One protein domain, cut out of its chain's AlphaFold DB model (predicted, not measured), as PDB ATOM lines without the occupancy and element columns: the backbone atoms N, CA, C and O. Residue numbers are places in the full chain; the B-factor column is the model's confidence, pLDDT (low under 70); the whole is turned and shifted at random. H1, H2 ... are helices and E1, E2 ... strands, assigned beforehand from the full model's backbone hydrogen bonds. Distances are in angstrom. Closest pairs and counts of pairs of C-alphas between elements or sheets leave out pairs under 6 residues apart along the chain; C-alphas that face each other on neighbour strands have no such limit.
ATOM      1  N   PHE A  91     -31.643 -13.146  31.940       89.44
ATOM      2  CA  PHE A  91     -31.373 -13.062  33.376       89.44
ATOM      3  C   PHE A  91     -31.927 -11.805  34.059       89.44
ATOM      4  O   PHE A  91     -31.424 -11.428  35.116       89.44
ATOM      5  N   HIS A  92     -32.971 -11.192  33.503       90.69
ATOM      6  CA  HIS A  92     -33.691 -10.113  34.168       90.69
ATOM      7  C   HIS A  92     -34.582 -10.647  35.285       90.69
ATOM      8  O   HIS A  92     -35.267 -11.662  35.137       90.69
ATOM      9  N   ILE A  93     -34.575  -9.946  36.412       89.75
ATOM     10  CA  ILE A  93     -35.500 -10.192  37.506       89.75
ATOM     11  C   ILE A  93     -36.754  -9.367  37.222       89.75
ATOM     12  O   ILE A  93     -36.707  -8.145  37.135       89.75
ATOM     13  N   CYS A  94     -37.887 -10.037  37.066       89.00
ATOM     14  CA  CYS A  94     -39.170  -9.400  36.795       89.00
ATOM     15  C   CYS A  94     -40.108  -9.647  37.970       89.00
ATOM     16  O   CYS A  94     -40.096 -10.731  38.557       89.00
ATOM     17  N   LEU A  95     -40.940  -8.668  38.315       88.19
ATOM     18  CA  LEU A  95     -42.045  -8.897  39.240       88.19
ATOM     19  C   LEU A  95     -43.219  -9.498  38.463       88.19
ATOM     20  O   LEU A  95     -43.676  -8.923  37.480       88.19
ATOM     21  N   ALA A  96     -43.680 -10.669  38.893       87.56
ATOM     22  CA  ALA A  96     -44.838 -11.339  38.331       87.56
ATOM     23  C   ALA A  96     -46.062 -11.140  39.225       87.56
ATOM     24  O   ALA A  96     -45.986 -11.320  40.444       87.56
ATOM     25  N   THR A  97     -47.183 -10.806  38.599       87.62
ATOM     26  CA  THR A  97     -48.483 -10.584  39.239       87.62
ATOM     27  C   THR A  97     -49.414 -11.729  38.863       87.62
ATOM     28  O   THR A  97     -49.508 -12.053  37.677       87.62
ATOM     29  N   PRO A  98     -50.107 -12.367  39.818       86.00
ATOM     30  CA  PRO A  98     -51.079 -13.397  39.503       86.00
ATOM     31  C   PRO A  98     -52.298 -12.778  38.800       86.00
ATOM     32  O   PRO A  98     -52.916 -11.856  39.319       86.00
ATOM     33  N   LEU A  99     -52.647 -13.318  37.634       83.00
ATOM     34  CA  LEU A  99     -53.888 -13.041  36.900       83.00
ATOM     35  C   LEU A  99     -55.062 -13.845  37.472       83.00
ATOM     36  O   LEU A  99     -56.209 -13.417  37.437       83.00
ATOM     37  N   GLY A 100     -54.771 -15.044  37.980       80.31
ATOM     38  CA  GLY A 100     -55.765 -15.936  38.554       80.31
ATOM     39  C   GLY A 100     -55.314 -17.390  38.569       80.31
ATOM     40  O   GLY A 100     -54.235 -17.754  38.091       80.31
ATOM     41  N   ASP A 101     -56.173 -18.232  39.128       83.38
ATOM     42  CA  ASP A 101     -55.907 -19.645  39.342       83.38
ATOM     43  C   ASP A 101     -56.812 -20.516  38.469       83.38
ATOM     44  O   ASP A 101     -58.023 -20.313  38.410       83.38
ATOM     45  N   LYS A 102     -56.241 -21.556  37.853       82.12
ATOM     46  CA  LYS A 102     -57.010 -22.613  37.179       82.12
ATOM     47  C   LYS A 102     -56.437 -23.977  37.549       82.12
ATOM     48  O   LYS A 102     -55.337 -24.349  37.131       82.12
ATOM     49  N   GLY A 103     -57.191 -24.725  38.353       83.44
ATOM     50  CA  GLY A 103     -56.741 -25.993  38.937       83.44
ATOM     51  C   GLY A 103     -55.525 -25.803  39.853       83.44
ATOM     52  O   GLY A 103     -55.504 -24.902  40.691       83.44
ATOM     53  N   ASP A 104     -54.493 -26.626  39.657       86.12
ATOM     54  CA  ASP A 104     -53.240 -26.603  40.435       86.12
ATOM     55  C   ASP A 104     -52.215 -25.551  39.971       86.12
ATOM     56  O   ASP A 104     -51.067 -25.548  40.433       86.12
ATOM     57  N   TYR A 105     -52.605 -24.662  39.055       86.69
ATOM     58  CA  TYR A 105     -51.725 -23.656  38.466       86.69
ATOM     59  C   TYR A 105     -52.227 -22.238  38.736       86.69
ATOM     60  O   TYR A 105     -53.427 -21.970  38.661       86.69
ATOM     61  N   THR A 106     -51.278 -21.340  38.982       86.81
ATOM     62  CA  THR A 106     -51.472 -19.891  39.034       86.81
ATOM     63  C   THR A 106     -50.880 -19.287  37.773       86.81
ATOM     64  O   THR A 106     -49.707 -19.505  37.458       86.81
ATOM     65  N   TYR A 107     -51.695 -18.546  37.036       86.75
ATOM     66  CA  TYR A 107     -51.276 -17.808  35.855       86.75
ATOM     67  C   TYR A 107     -50.767 -16.458  36.318       86.75
ATOM     68  O   TYR A 107     -51.453 -15.769  37.071       86.75
ATOM     69  N   ALA A 108     -49.560 -16.098  35.906       88.44
ATOM     70  CA  ALA A 108     -48.948 -14.839  36.278       88.44
ATOM     71  C   ALA A 108     -48.396 -14.120  35.054       88.44
ATOM     72  O   ALA A 108     -47.875 -14.752  34.131       88.44
ATOM     73  N   ALA A 109     -48.516 -12.800  35.085       88.88
ATOM     74  CA  ALA A 109     -48.034 -11.889  34.067       88.88
ATOM     75  C   ALA A 109     -46.844 -11.084  34.591       88.88
ATOM     76  O   ALA A 109     -46.801 -10.728  35.771       88.88
ATOM     77  N   PHE A 110     -45.882 -10.797  33.722       89.75
ATOM     78  CA  PHE A 110     -44.719  -9.973  34.033       89.75
ATOM     79  C   PHE A 110     -44.229  -9.237  32.783       89.75
ATOM     80  O   PHE A 110     -44.434  -9.691  31.662       89.75
ATOM     81  N   ALA A 111     -43.536  -8.117  32.977       89.19
ATOM     82  CA  ALA A 111     -42.900  -7.370  31.895       89.19
ATOM     83  C   ALA A 111     -41.381  -7.581  31.916       89.19
ATOM     84  O   ALA A 111     -40.764  -7.593  32.986       89.19
ATOM     85  N   ASN A 112     -40.764  -7.700  30.738       88.12
ATOM     86  CA  ASN A 112     -39.308  -7.781  30.586       88.12
ATOM     87  C   ASN A 112     -38.717  -6.495  29.979       88.12
ATOM     88  O   ASN A 112     -37.930  -6.533  29.039       88.12
ATOM     89  N   ASN A 113     -39.120  -5.341  30.506       84.94
ATOM     90  CA  ASN A 113     -38.666  -4.033  30.038       84.94
ATOM     91  C   ASN A 113     -37.964  -3.236  31.157       84.94
ATOM     92  O   ASN A 113     -37.594  -3.764  32.214       84.94
ATOM     93  N   THR A 114     -37.738  -1.942  30.932       83.00
ATOM     94  CA  THR A 114     -37.096  -1.042  31.906       83.00
ATOM     95  C   THR A 114     -37.922  -0.852  33.183       83.00
ATOM     96  O   THR A 114     -37.353  -0.587  34.241       83.00
ATOM     97  N   ARG A 115     -39.244  -1.056  33.116       83.19
ATOM     98  CA  ARG A 115     -40.198  -0.915  34.228       83.19
ATOM     99  C   ARG A 115     -40.533  -2.246  34.916       83.19
ATOM    100  O   ARG A 115     -41.438  -2.297  35.738       83.19
ATOM    101  N   ARG A 116     -39.761  -3.313  34.674       83.00
ATOM    102  CA  ARG A 116     -39.962  -4.670  35.241       83.00
ATOM    103  C   ARG A 116     -40.013  -4.778  36.776       83.00
ATOM    104  O   ARG A 116     -40.447  -5.798  37.307       83.00
ATOM    105  N   HIS A 117     -39.541  -3.757  37.492       85.00
ATOM    106  CA  HIS A 117     -39.588  -3.675  38.957       85.00
ATOM    107  C   HIS A 117     -40.683  -2.730  39.481       85.00
ATOM    108  O   HIS A 117     -40.853  -2.618  40.698       85.00
ATOM    109  N   ASP A 118     -41.390  -2.027  38.595       83.50
ATOM    110  CA  ASP A 118     -42.445  -1.091  38.963       83.50
ATOM    111  C   ASP A 118     -43.754  -1.851  39.191       83.50
ATOM    112  O   ASP A 118     -44.387  -2.354  38.263       83.50
ATOM    113  N   LYS A 119     -44.147  -1.933  40.465       82.69
ATOM    114  CA  LYS A 119     -45.368  -2.623  40.880       82.69
ATOM    115  C   LYS A 119     -46.601  -2.013  40.216       82.69
ATOM    116  O   LYS A 119     -47.413  -2.774  39.710       82.69
ATOM    117  N   TYR A 120     -46.718  -0.682  40.192       82.12
ATOM    118  CA  TYR A 120     -47.908   0.012  39.688       82.12
ATOM    119  C   TYR A 120     -48.088  -0.197  38.191       82.12
ATOM    120  O   TYR A 120     -49.200  -0.457  37.732       82.12
ATOM    121  N   TYR A 121     -46.982  -0.127  37.448       81.31
ATOM    122  CA  TYR A 121     -46.972  -0.406  36.021       81.31
ATOM    123  C   TYR A 121     -47.508  -1.813  35.740       81.31
ATOM    124  O   TYR A 121     -48.465  -1.965  34.988       81.31
ATOM    125  N   ILE A 122     -46.972  -2.831  36.419       81.81
ATOM    126  CA  ILE A 122     -47.396  -4.217  36.191       81.81
ATOM    127  C   ILE A 122     -48.843  -4.441  36.656       81.81
ATOM    128  O   ILE A 122     -49.570  -5.182  36.003       81.81
ATOM    129  N   THR A 123     -49.308  -3.811  37.743       81.06
ATOM    130  CA  THR A 123     -50.720  -3.943  38.148       81.06
ATOM    131  C   THR A 123     -51.663  -3.411  37.082       81.06
ATOM    132  O   THR A 123     -52.686  -4.036  36.827       81.06
ATOM    133  N   ASN A 124     -51.355  -2.247  36.506       80.50
ATOM    134  CA  ASN A 124     -52.227  -1.621  35.517       80.50
ATOM    135  C   ASN A 124     -52.307  -2.475  34.252       80.50
ATOM    136  O   ASN A 124     -53.409  -2.827  33.855       80.50
ATOM    137  N   LEU A 125     -51.160  -2.955  33.766       75.75
ATOM    138  CA  LEU A 125     -51.085  -3.893  32.642       75.75
ATOM    139  C   LEU A 125     -51.892  -5.181  32.852       75.75
ATOM    140  O   LEU A 125     -52.366  -5.801  31.912       75.75
ATOM    141  N   VAL A 126     -52.020  -5.628  34.099       75.62
ATOM    142  CA  VAL A 126     -52.709  -6.876  34.441       75.62
ATOM    143  C   VAL A 126     -54.210  -6.682  34.630       75.62
ATOM    144  O   VAL A 126     -54.965  -7.627  34.422       75.62
ATOM    145  N   LYS A 127     -54.664  -5.480  35.007       74.81
ATOM    146  CA  LYS A 127     -56.093  -5.181  35.209       74.81
ATOM    147  C   LYS A 127     -56.902  -5.266  33.920       74.81
ATOM    148  O   LYS A 127     -58.078  -5.609  33.979       74.81
ATOM    149  N   GLU A 128     -56.275  -4.958  32.796       67.31
ATOM    150  CA  GLU A 128     -56.901  -4.962  31.470       67.31
ATOM    151  C   GLU A 128     -56.968  -6.379  30.873       67.31
ATOM    152  O   GLU A 128     -57.709  -6.638  29.927       67.31
ATOM    153  N   ILE A 129     -56.271  -7.348  31.479       72.69
ATOM    154  CA  ILE A 129     -56.155  -8.711  30.962       72.69
ATOM    155  C   ILE A 129     -57.105  -9.666  31.690       72.69
ATOM    156  O   ILE A 129     -56.891 -10.076  32.832       72.69
ATOM    157  N   SER A 130     -58.121 -10.130  30.966       73.56
ATOM    158  CA  SER A 130     -59.005 -11.214  31.397       73.56
ATOM    159  C   SER A 130     -58.370 -12.589  31.154       73.56
ATOM    160  O   SER A 130     -58.060 -12.982  30.026       73.56
ATOM    161  N   LEU A 131     -58.211 -13.377  32.225       74.44
ATOM    162  CA  LEU A 131     -57.675 -14.745  32.155       74.44
ATOM    163  C   LEU A 131     -58.540 -15.659  31.273       74.44
ATOM    164  O   LEU A 131     -58.009 -16.536  30.588       74.44
ATOM    165  N   HIS A 132     -59.861 -15.468  31.285       71.81
ATOM    166  CA  HIS A 132     -60.782 -16.260  30.469       71.81
ATOM    167  C   HIS A 132     -60.568 -16.014  28.975       71.81
ATOM    168  O   HIS A 132     -60.471 -16.982  28.219       71.81
ATOM    169  N   ASP A 133     -60.393 -14.754  28.582       74.44
ATOM    170  CA  ASP A 133     -60.173 -14.378  27.185       74.44
ATOM    171  C   ASP A 133     -58.795 -14.835  26.697       74.44
ATOM    172  O   ASP A 133     -58.668 -15.357  25.590       74.44
ATOM    173  N   LEU A 134     -57.770 -14.769  27.556       76.00
ATOM    174  CA  LEU A 134     -56.443 -15.299  27.231       76.00
ATOM    175  C   LEU A 134     -56.448 -16.799  26.948       76.00
ATOM    176  O   LEU A 134     -55.819 -17.249  25.988       76.00
ATOM    177  N   LEU A 135     -57.147 -17.569  27.784       77.06
ATOM    178  CA  LEU A 135     -57.242 -19.019  27.625       77.06
ATOM    179  C   LEU A 135     -58.115 -19.435  26.440       77.06
ATOM    180  O   LEU A 135     -57.933 -20.542  25.941       77.06
ATOM    181  N   ALA A 136     -59.058 -18.590  26.023       72.62
ATOM    182  CA  ALA A 136     -59.880 -18.828  24.841       72.62
ATOM    183  C   ALA A 136     -59.142 -18.463  23.542       72.62
ATOM    184  O   ALA A 136     -59.279 -19.166  22.545       72.62
ATOM    185  N   LYS A 137     -58.340 -17.387  23.557       73.19
ATOM    186  CA  LYS A 137     -57.638 -16.853  22.377       73.19
ATOM    187  C   LYS A 137     -56.349 -17.611  22.035       73.19
ATOM    188  O   LYS A 137     -55.931 -17.594  20.882       73.19
ATOM    189  N   HIS A 138     -55.716 -18.269  23.009       68.88
ATOM    190  CA  HIS A 138     -54.445 -18.969  22.808       68.88
ATOM    191  C   HIS A 138     -54.592 -20.485  22.982       68.88
ATOM    192  O   HIS A 138     -54.791 -20.979  24.091       68.88
ATOM    193  N   GLU A 139     -54.382 -21.239  21.899       61.88
ATOM    194  CA  GLU A 139     -54.277 -22.709  21.944       61.88
ATOM    195  C   GLU A 139     -52.984 -23.194  22.633       61.88
ATOM    196  O   GLU A 139     -52.861 -24.352  23.042       61.88
ATOM    197  N   VAL A 140     -51.993 -22.307  22.773       69.50
ATOM    198  CA  VAL A 140     -50.654 -22.635  23.274       69.50
ATOM    199  C   VAL A 140     -50.653 -22.803  24.797       69.50
ATOM    200  O   VAL A 140     -51.271 -22.062  25.560       69.50
ATOM    201  N   SER A 141     -49.912 -23.802  25.282       79.56
ATOM    202  CA  SER A 141     -49.854 -24.105  26.711       79.56
ATOM    203  C   SER A 141     -48.931 -23.145  27.471       79.56
ATOM    204  O   SER A 141     -47.723 -23.377  27.550       79.56
ATOM    205  N   PHE A 142     -49.525 -22.181  28.184       82.31
ATOM    206  CA  PHE A 142     -48.864 -21.305  29.173       82.31
ATOM    207  C   PHE A 142     -48.047 -22.050  30.255       82.31
ATOM    208  O   PHE A 142     -47.316 -21.439  31.028       82.31
ATOM    209  N   LYS A 143     -48.179 -23.383  30.363       83.56
ATOM    210  CA  LYS A 143     -47.411 -24.222  31.298       83.56
ATOM    211  C   LYS A 143     -45.980 -24.483  30.825       83.56
ATOM    212  O   LYS A 143     -45.106 -24.731  31.656       83.56
ATOM    213  N   LYS A 144     -45.746 -24.515  29.508       81.81
ATOM    214  CA  LYS A 144     -44.449 -24.911  28.931       81.81
ATOM    215  C   LYS A 144     -43.521 -23.717  28.736       81.81
ATOM    216  O   LYS A 144     -42.322 -23.842  28.980       81.81
ATOM    217  N   GLU A 145     -44.071 -22.576  28.349       86.81
ATOM    218  CA  GLU A 145     -43.322 -21.359  28.049       86.81
ATOM    219  C   GLU A 145     -44.108 -20.111  28.450       86.81
ATOM    220  O   GLU A 145     -45.318 -20.171  28.667       86.81
ATOM    221  N   ALA A 146     -43.381 -19.014  28.639       86.00
ATOM    222  CA  ALA A 146     -43.949 -17.688  28.767       86.00
ATOM    223  C   ALA A 146     -44.369 -17.219  27.376       86.00
ATOM    224  O   ALA A 146     -43.577 -17.284  26.440       86.00
ATOM    225  N   ILE A 147     -45.616 -16.790  27.254       86.12
ATOM    226  CA  ILE A 147     -46.194 -16.331  25.994       86.12
ATOM    227  C   ILE A 147     -46.178 -14.812  26.013       86.12
ATOM    228  O   ILE A 147     -46.679 -14.216  26.969       86.12
ATOM    229  N   LEU A 148     -45.583 -14.216  24.981       85.00
ATOM    230  CA  LEU A 148     -45.630 -12.780  24.761       85.00
ATOM    231  C   LEU A 148     -47.012 -12.400  24.233       85.00
ATOM    232  O   LEU A 148     -47.476 -12.944  23.232       85.00
ATOM    233  N   ILE A 149     -47.651 -11.473  24.924       82.31
ATOM    234  CA  ILE A 149     -48.933 -10.889  24.573       82.31
ATOM    235  C   ILE A 149     -48.664  -9.410  24.377       82.31
ATOM    236  O   ILE A 149     -48.238  -8.722  25.307       82.31
ATOM    237  N   HIS A 150     -48.863  -8.962  23.146       75.38
ATOM    238  CA  HIS A 150     -48.814  -7.553  22.821       75.38
ATOM    239  C   HIS A 150     -50.173  -6.947  23.160       75.38
ATOM    240  O   HIS A 150     -51.203  -7.425  22.673       75.38
ATOM    241  N   ASP A 151     -50.170  -5.957  24.041       66.19
ATOM    242  CA  ASP A 151     -51.356  -5.173  24.339       66.19
ATOM    243  C   ASP A 151     -51.434  -3.988  23.368       66.19
ATOM    244  O   ASP A 151     -50.617  -3.068  23.442       66.19
ATOM    245  N   GLU A 152     -52.401  -4.043  22.447       59.81
ATOM    246  CA  GLU A 152     -52.620  -3.024  21.412       59.81
ATOM    247  C   GLU A 152     -53.042  -1.666  22.001       59.81
ATOM    248  O   GLU A 152     -52.802  -0.638  21.368       59.81
ATOM    249  N   GLU A 153     -53.635  -1.628  23.203       58.12
ATOM    250  CA  GLU A 153     -54.060  -0.372  23.845       58.12
ATOM    251  C   GLU A 153     -52.901   0.335  24.565       58.12
ATOM    252  O   GLU A 153     -52.809   1.565  24.547       58.12
ATOM    253  N   SER A 154     -51.986  -0.436  25.161       58.88
ATOM    254  CA  SER A 154     -50.868   0.084  25.960       58.88
ATOM    255  C   SER A 154     -49.527   0.162  25.214       58.88
ATOM    256  O   SER A 154     -48.551   0.637  25.803       58.88
ATOM    257  N   ASP A 155     -49.453  -0.335  23.969       63.41
ATOM    258  CA  ASP A 155     -48.213  -0.549  23.188       63.41
ATOM    259  C   ASP A 155     -47.118  -1.208  24.042       63.41
ATOM    260  O   ASP A 155     -45.982  -0.734  24.170       63.41
ATOM    261  N   SER A 156     -47.503  -2.266  24.765       67.81
ATOM    262  CA  SER A 156     -46.622  -2.876  25.753       67.81
ATOM    263  C   SER A 156     -46.648  -4.396  25.734       67.81
ATOM    264  O   SER A 156     -47.688  -5.043  25.639       67.81
ATOM    265  N   ASP A 157     -45.448  -4.952  25.849       80.75
ATOM    266  CA  ASP A 157     -45.186  -6.380  25.771       80.75
ATOM    267  C   ASP A 157     -45.258  -7.033  27.156       80.75
ATOM    268  O   ASP A 157     -44.432  -6.769  28.044       80.75
ATOM    269  N   ILE A 158     -46.232  -7.929  27.329       86.31
ATOM    270  CA  ILE A 158     -46.464  -8.661  28.577       86.31
ATOM    271  C   ILE A 158     -46.218 -10.143  28.352       86.31
ATOM    272  O   ILE A 158     -46.722 -10.750  27.416       86.31
ATOM    273  N   TYR A 159     -45.482 -10.763  29.263       88.50
ATOM    274  CA  TYR A 159     -45.271 -12.201  29.264       88.50
ATOM    275  C   TYR A 159     -46.209 -12.870  30.258       88.50
ATOM    276  O   TYR A 159     -46.246 -12.492  31.430       88.50
ATOM    277  N   VAL A 160     -46.912 -13.914  29.823       88.62
ATOM    278  CA  VAL A 160     -47.808 -14.703  30.677       88.62
ATOM    279  C   VAL A 160     -47.315 -16.138  30.790       88.62
ATOM    280  O   VAL A 160     -47.023 -16.792  29.789       88.62
ATOM    281  N   LYS A 161     -47.244 -16.656  32.020       90.50
ATOM    282  CA  LYS A 161     -46.847 -18.042  32.299       90.50
ATOM    283  C   LYS A 161     -47.650 -18.652  33.443       90.50
ATOM    284  O   LYS A 161     -47.971 -17.991  34.427       90.50
ATOM    285  N   ALA A 162     -47.934 -19.946  33.334       88.44
ATOM    286  CA  ALA A 162     -48.571 -20.734  34.378       88.44
ATOM    287  C   ALA A 162     -47.529 -21.421  35.273       88.44
ATOM    288  O   ALA A 162     -46.640 -22.134  34.801       88.44
ATOM    289  N   TYR A 163     -47.694 -21.267  36.583       87.56
ATOM    290  CA  TYR A 163     -46.819 -21.813  37.615       87.56
ATOM    291  C   TYR A 163     -47.579 -22.797  38.508       87.56
ATOM    292  O   TYR A 163     -48.695 -22.494  38.927       87.56
ATOM    293  N   PRO A 164     -47.008 -23.963  38.857       87.31
ATOM    294  CA  PRO A 164     -47.630 -24.852  39.831       87.31
ATOM    295  C   PRO A 164     -47.737 -24.173  41.204       87.31
ATOM    296  O   PRO A 164     -46.725 -23.715  41.745       87.31
ATOM    297  N   LYS A 165     -48.920 -24.191  41.834       83.25
ATOM    298  CA  LYS A 165     -49.142 -23.589  43.169       83.25
ATOM    299  C   LYS A 165     -48.164 -24.115  44.221       83.25
ATOM    300  O   LYS A 165     -47.626 -23.364  45.033       83.25
ATOM    301  N   LYS A 166     -47.865 -25.418  44.164       82.75
ATOM    302  CA  LYS A 166     -46.880 -26.077  45.040       82.75
ATOM    303  C   LYS A 166     -45.481 -25.468  44.905       82.75
ATOM    304  O   LYS A 166     -44.762 -25.375  45.897       82.75
ATOM    305  N   GLU A 167     -45.081 -25.062  43.698       80.56
ATOM    306  CA  GLU A 167     -43.762 -24.471  43.457       80.56
ATOM    307  C   GLU A 167     -43.679 -23.038  43.988       80.56
ATOM    308  O   GLU A 167     -42.677 -22.695  44.624       80.56
ATOM    309  N   ILE A 168     -44.744 -22.249  43.804       78.50
ATOM    310  CA  ILE A 168     -44.873 -20.908  44.390       78.50
ATOM    311  C   ILE A 168     -44.729 -21.008  45.911       78.50
ATOM    312  O   ILE A 168     -43.806 -20.428  46.480       78.50
ATOM    313  N   ASN A 169     -45.550 -21.839  46.559       76.56
ATOM    314  CA  ASN A 169     -45.550 -21.979  48.018       76.56
ATOM    315  C   ASN A 169     -44.209 -22.492  48.565       76.56
ATOM    316  O   ASN A 169     -43.736 -22.017  49.596       76.56
ATOM    317  N   LYS A 170     -43.555 -23.432  47.868       77.44
ATOM    318  CA  LYS A 170     -42.260 -23.988  48.295       77.44
ATOM    319  C   LYS A 170     -41.116 -22.978  48.189       77.44
ATOM    320  O   LYS A 170     -40.230 -22.970  49.042       77.44
ATOM    321  N   ARG A 171     -41.076 -22.168  47.126       74.38
ATOM    322  CA  ARG A 171     -39.979 -21.209  46.881       74.38
ATOM    323  C   ARG A 171     -40.180 -19.873  47.597       74.38
ATOM    324  O   ARG A 171     -39.184 -19.214  47.907       74.38
ATOM    325  N   ASN A 172     -41.434 -19.541  47.899       68.88
ATOM    326  CA  ASN A 172     -41.869 -18.288  48.512       68.88
ATOM    327  C   ASN A 172     -42.560 -18.499  49.867       68.88
ATOM    328  O   ASN A 172     -43.414 -17.704  50.245       68.88
ATOM    329  N   ALA A 173     -42.205 -19.542  50.625       57.59
ATOM    330  CA  ALA A 173     -42.758 -19.757  51.961       57.59
ATOM    331  C   ALA A 173     -42.601 -18.483  52.829       57.59
ATOM    332  O   ALA A 173     -41.493 -17.978  53.052       57.59
ATOM    333  N   GLY A 174     -43.732 -17.920  53.265       52.94
ATOM    334  CA  GLY A 174     -43.800 -16.682  54.047       52.94
ATOM    335  C   GLY A 174     -43.811 -15.376  53.242       52.94
ATOM    336  O   GLY A 174     -43.874 -14.313  53.854       52.94
ATOM    337  N   TRP A 175     -43.768 -15.423  51.908       53.06
ATOM    338  CA  TRP A 175     -44.317 -14.348  51.088       53.06
ATOM    339  C   TRP A 175     -45.803 -14.608  50.954       53.06
ATOM    340  O   TRP A 175     -46.270 -15.386  50.128       53.06
ATOM    341  N   SER A 176     -46.532 -14.023  51.891       49.06
ATOM    342  CA  SER A 176     -47.975 -13.961  51.833       49.06
ATOM    343  C   SER A 176     -48.392 -13.421  50.460       49.06
ATOM    344  O   SER A 176     -47.866 -12.405  50.001       49.06
ATOM    345  N   LEU A 177     -49.378 -14.073  49.837       51.38
ATOM    346  CA  LEU A 177     -50.144 -13.559  48.695       51.38
ATOM    347  C   LEU A 177     -50.616 -12.099  48.898       51.38
ATOM    348  O   LEU A 177     -50.992 -11.451  47.930       51.38
ATOM    349  N   SER A 178     -50.548 -11.555  50.122       46.88
ATOM    350  CA  SER A 178     -50.833 -10.155  50.462       46.88
ATOM    351  C   SER A 178     -49.968  -9.111  49.759       46.88
ATOM    352  O   SER A 178     -50.423  -7.982  49.635       46.88
ATOM    353  N   GLU A 179     -48.734  -9.417  49.332       57.31
ATOM    354  CA  GLU A 179     -47.978  -8.442  48.525       57.31
ATOM    355  C   GLU A 179     -48.480  -8.380  47.077       57.31
ATOM    356  O   GLU A 179     -48.234  -7.376  46.418       57.31
ATOM    357  N   GLY A 180     -49.184  -9.409  46.589       70.44
ATOM    358  CA  GLY A 180     -49.726  -9.466  45.228       70.44
ATOM    359  C   GLY A 180     -48.695  -9.718  44.122       70.44
ATOM    360  O   GLY A 180     -49.079  -9.778  42.962       70.44
ATOM    361  N   TYR A 181     -47.406  -9.899  44.445       79.88
ATOM    362  CA  TYR A 181     -46.339 -10.124  43.458       79.88
ATOM    363  C   TYR A 181     -45.330 -11.167  43.930       79.88
ATOM    364  O   TYR A 181     -45.075 -11.310  45.128       79.88
ATOM    365  N   PHE A 182     -44.678 -11.831  42.979       84.62
ATOM    366  CA  PHE A 182     -43.491 -12.643  43.228       84.62
ATOM    367  C   PHE A 182     -42.461 -12.467  42.102       84.62
ATOM    368  O   PHE A 182     -42.825 -12.364  40.937       84.62
ATOM    369  N   PRO A 183     -41.158 -12.430  42.406       87.25
ATOM    370  CA  PRO A 183     -40.111 -12.266  41.428       87.25
ATOM    371  C   PRO A 183     -39.836 -13.567  40.686       87.25
ATOM    372  O   PRO A 183     -39.705 -14.661  41.256       87.25
ATOM    373  N   VAL A 184     -39.664 -13.409  39.391       90.50
ATOM    374  CA  VAL A 184     -39.274 -14.452  38.460       90.50
ATOM    375  C   VAL A 184     -37.995 -14.023  37.762       90.50
ATOM    376  O   VAL A 184     -37.728 -12.836  37.600       90.50
ATOM    377  N   LEU A 185     -37.176 -14.994  37.383       91.56
ATOM    378  CA  LEU A 185     -35.979 -14.748  36.594       91.56
ATOM    379  C   LEU A 185     -36.291 -15.105  35.149       91.56
ATOM    380  O   LEU A 185     -36.457 -16.283  34.836       91.56
ATOM    381  N   TYR A 186     -36.356 -14.118  34.269       91.75
ATOM    382  CA  TYR A 186     -36.499 -14.363  32.845       91.75
ATOM    383  C   TYR A 186     -35.135 -14.724  32.249       91.75
ATOM    384  O   TYR A 186     -34.225 -13.903  32.240       91.75
ATOM    385  N   ILE A 187     -34.965 -15.962  31.779       89.00
ATOM    386  CA  ILE A 187     -33.758 -16.393  31.044       89.00
ATOM    387  C   ILE A 187     -34.080 -16.487  29.549       89.00
ATOM    388  O   ILE A 187     -33.311 -16.021  28.719       89.00
ATOM    389  N   ASN A 188     -35.210 -17.116  29.229       88.12
ATOM    390  CA  ASN A 188     -35.861 -17.161  27.919       88.12
ATOM    391  C   ASN A 188     -37.312 -17.628  28.119       88.12
ATOM    392  O   ASN A 188     -37.651 -18.088  29.213       88.12
ATOM    393  N   ASP A 189     -38.133 -17.606  27.069       87.69
ATOM    394  CA  ASP A 189     -39.561 -17.974  27.123       87.69
ATOM    395  C   ASP A 189     -39.810 -19.313  27.832       87.69
ATOM    396  O   ASP A 189     -40.673 -19.461  28.701       87.69
ATOM    397  N   LYS A 190     -38.974 -20.314  27.553       87.00
ATOM    398  CA  LYS A 190     -39.109 -21.655  28.142       87.00
ATOM    399  C   LYS A 190     -38.665 -21.689  29.608       87.00
ATOM    400  O   LYS A 190     -39.241 -22.409  30.428       87.00
ATOM    401  N   ASN A 191     -37.675 -20.881  29.978       88.19
ATOM    402  CA  ASN A 191     -37.018 -20.908  31.281       88.19
ATOM    403  C   ASN A 191     -37.224 -19.591  32.033       88.19
ATOM    404  O   ASN A 191     -36.376 -18.703  32.037       88.19
ATOM    405  N   VAL A 192     -38.347 -19.535  32.746       90.81
ATOM    406  CA  VAL A 192     -38.712 -18.417  33.626       90.81
ATOM    407  C   VAL A 192     -38.968 -18.938  35.045       90.81
ATOM    408  O   VAL A 192     -40.128 -19.098  35.430       90.81
ATOM    409  N   PRO A 193     -37.932 -19.358  35.798       89.38
ATOM    410  CA  PRO A 193     -38.104 -19.893  37.146       89.38
ATOM    411  C   PRO A 193     -38.462 -18.814  38.177       89.38
ATOM    412  O   PRO A 193     -37.986 -17.683  38.116       89.38
ATOM    413  N   ILE A 194     -39.223 -19.210  39.198       88.44
ATOM    414  CA  ILE A 194     -39.456 -18.389  40.393       88.44
ATOM    415  C   ILE A 194     -38.158 -18.307  41.206       88.44
ATOM    416  O   ILE A 194     -37.520 -19.339  41.488       88.44
ATOM    417  N   ILE A 195     -37.784 -17.089  41.605       87.00
ATOM    418  CA  ILE A 195     -36.599 -16.843  42.431       87.00
ATOM    419  C   ILE A 195     -36.906 -17.245  43.871       87.00
ATOM    420  O   ILE A 195     -37.943 -16.901  44.427       87.00
ATOM    421  N   ARG A 196     -36.001 -18.003  44.494       83.19
ATOM    422  CA  ARG A 196     -36.147 -18.410  45.892       83.19
ATOM    423  C   ARG A 196     -35.909 -17.213  46.800       83.19
ATOM    424  O   ARG A 196     -34.899 -16.527  46.662       83.19
ATOM    425  N   ARG A 197     -36.747 -17.062  47.827       77.38
ATOM    426  CA  ARG A 197     -36.618 -15.985  48.824       77.38
ATOM    427  C   ARG A 197     -35.207 -15.857  49.408       77.38
ATOM    428  O   ARG A 197     -34.683 -14.758  49.517       77.38
ATOM    429  N   LYS A 198     -34.563 -16.978  49.746       78.69
ATOM    430  CA  LYS A 198     -33.203 -16.990  50.316       78.69
ATOM    431  C   LYS A 198     -32.133 -16.385  49.397       78.69
ATOM    432  O   LYS A 198     -31.146 -15.863  49.899       78.69
ATOM    433  N   ASP A 199     -32.330 -16.449  48.080       78.44
ATOM    434  CA  ASP A 199     -31.361 -15.949  47.100       78.44
ATOM    435  C   ASP A 199     -31.487 -14.423  46.936       78.44
ATOM    436  O   ASP A 199     -30.530 -13.762  46.553       78.44
ATOM    437  N   LEU A 200     -32.645 -13.857  47.301       74.31
ATOM    438  CA  LEU A 200     -32.907 -12.415  47.340       74.31
ATOM    439  C   LEU A 200     -32.413 -11.753  48.632       74.31
ATOM    440  O   LEU A 200     -32.201 -10.551  48.677       74.31
ATOM    441  N   VAL A 201     -32.232 -12.523  49.704       66.50
ATOM    442  CA  VAL A 201     -31.826 -12.009  51.027       66.50
ATOM    443  C   VAL A 201     -30.319 -12.208  51.254       66.50
ATOM    444  O   VAL A 201     -29.855 -12.214  52.391       66.50
ATOM    445  N   ARG A 202     -29.522 -12.421  50.195       53.00
ATOM    446  CA  ARG A 202     -28.091 -12.722  50.352       53.00
ATOM    447  C   ARG A 202     -27.405 -11.581  51.122       53.00
ATOM    448  O   ARG A 202     -27.427 -10.435  50.685       53.00
TER     449      ARG A 202
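Overview. This is residues 91 to 202 of the 204 residues of an uncharacterized protein of Dysgonomonas sp. 37-18 (UniProt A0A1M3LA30). A strongly twisted, curled sheet of five strands runs through the domain, with H1 packed across one face and H3 beside the strands where E4 ends. H2 only grazes the sheet, and H2 and H4 lie towards opposite ends of the longest axis. The printed part has 112 residues, with four named helices and five named strands in the order E1 E2 H1 H2 E3 E4 H3 E5 H4. The sheet's order is E3 E4 E2 E1 E5, all antiparallel, and the class is mixed, helices and strands. The whole is compact, with a radius of gyration of the C-alphas of 13.2 A and a rounded outline of 39 by 32 by 27 A.

Along the chain. E1, residues 92 to 102, is 26.6 A long and begins at C-alpha 92 (-33.691, -10.113, 34.168). E2 is residues 105 to 110, 16.0 A. E3 is residues 147 to 151, E4 residues 156 to 164, 26.1 A, and E5 residues 182 to 186. H1, residues 119 to 127, is 12.4 A long; H2 is residues 131 to 137 and H3 residues 165 to 171. H4, residues 197 to 200, ends at C-alpha 200 (-32.907, -12.415, 47.340).

Arrangement. E1 bends by 64 degrees at residue 99, and its pairing is staggered: residues 92 to 96 pair with E5, residues 97 to 102 with E2. N 94 and O 184 of E1 and E5 are 2.9 A apart, within hydrogen-bond range. In the hairpin E1 and E2, N 99 and O 107 are 2.8 A apart. Between E4 and E2, N 108 and O 161 are 2.9 A apart; in the hairpin E3 and E4, N 149 and O 158 are 2.8 A apart. E3 and E5 are the edge strands. E2, H1 H2 and E3 form a split strand-helix-strand unit, two strands running the same way with E4 between them, and its crossover is left-handed. H1 is on the sheet at a height of 8.1 A, over E2 and only just over E4, with 3 of its C-alphas on E4. On the local plane it runs across the strands, at 64 degrees to E2. The closest C-alphas of H1 and E1 are those of Val 126 and Leu 99, 6.7 A apart. H2 only grazes the sheet with residues 131 to 134. H3 is on the same face as H1, over none of the strands. H4 is not on the sheet; it is close to H3 but not clearly touching, C-alphas 171 and 197 being 6.5 A apart. In H1, H2 and H3 every O i to N i+4 pair is within hydrogen-bond range; H4 is too short for one.

Size, cuts and confidence. The C-alphas of Ala 136 and Arg 202, the two farthest apart, are 41.2 A apart. The printed part has no cut, and no link is long. The mean pLDDT of the printed part is 79.1; it is under 70 at residue 128 and residues 138 to 140, 151 to 156, 172 to 179 and 201 to 202.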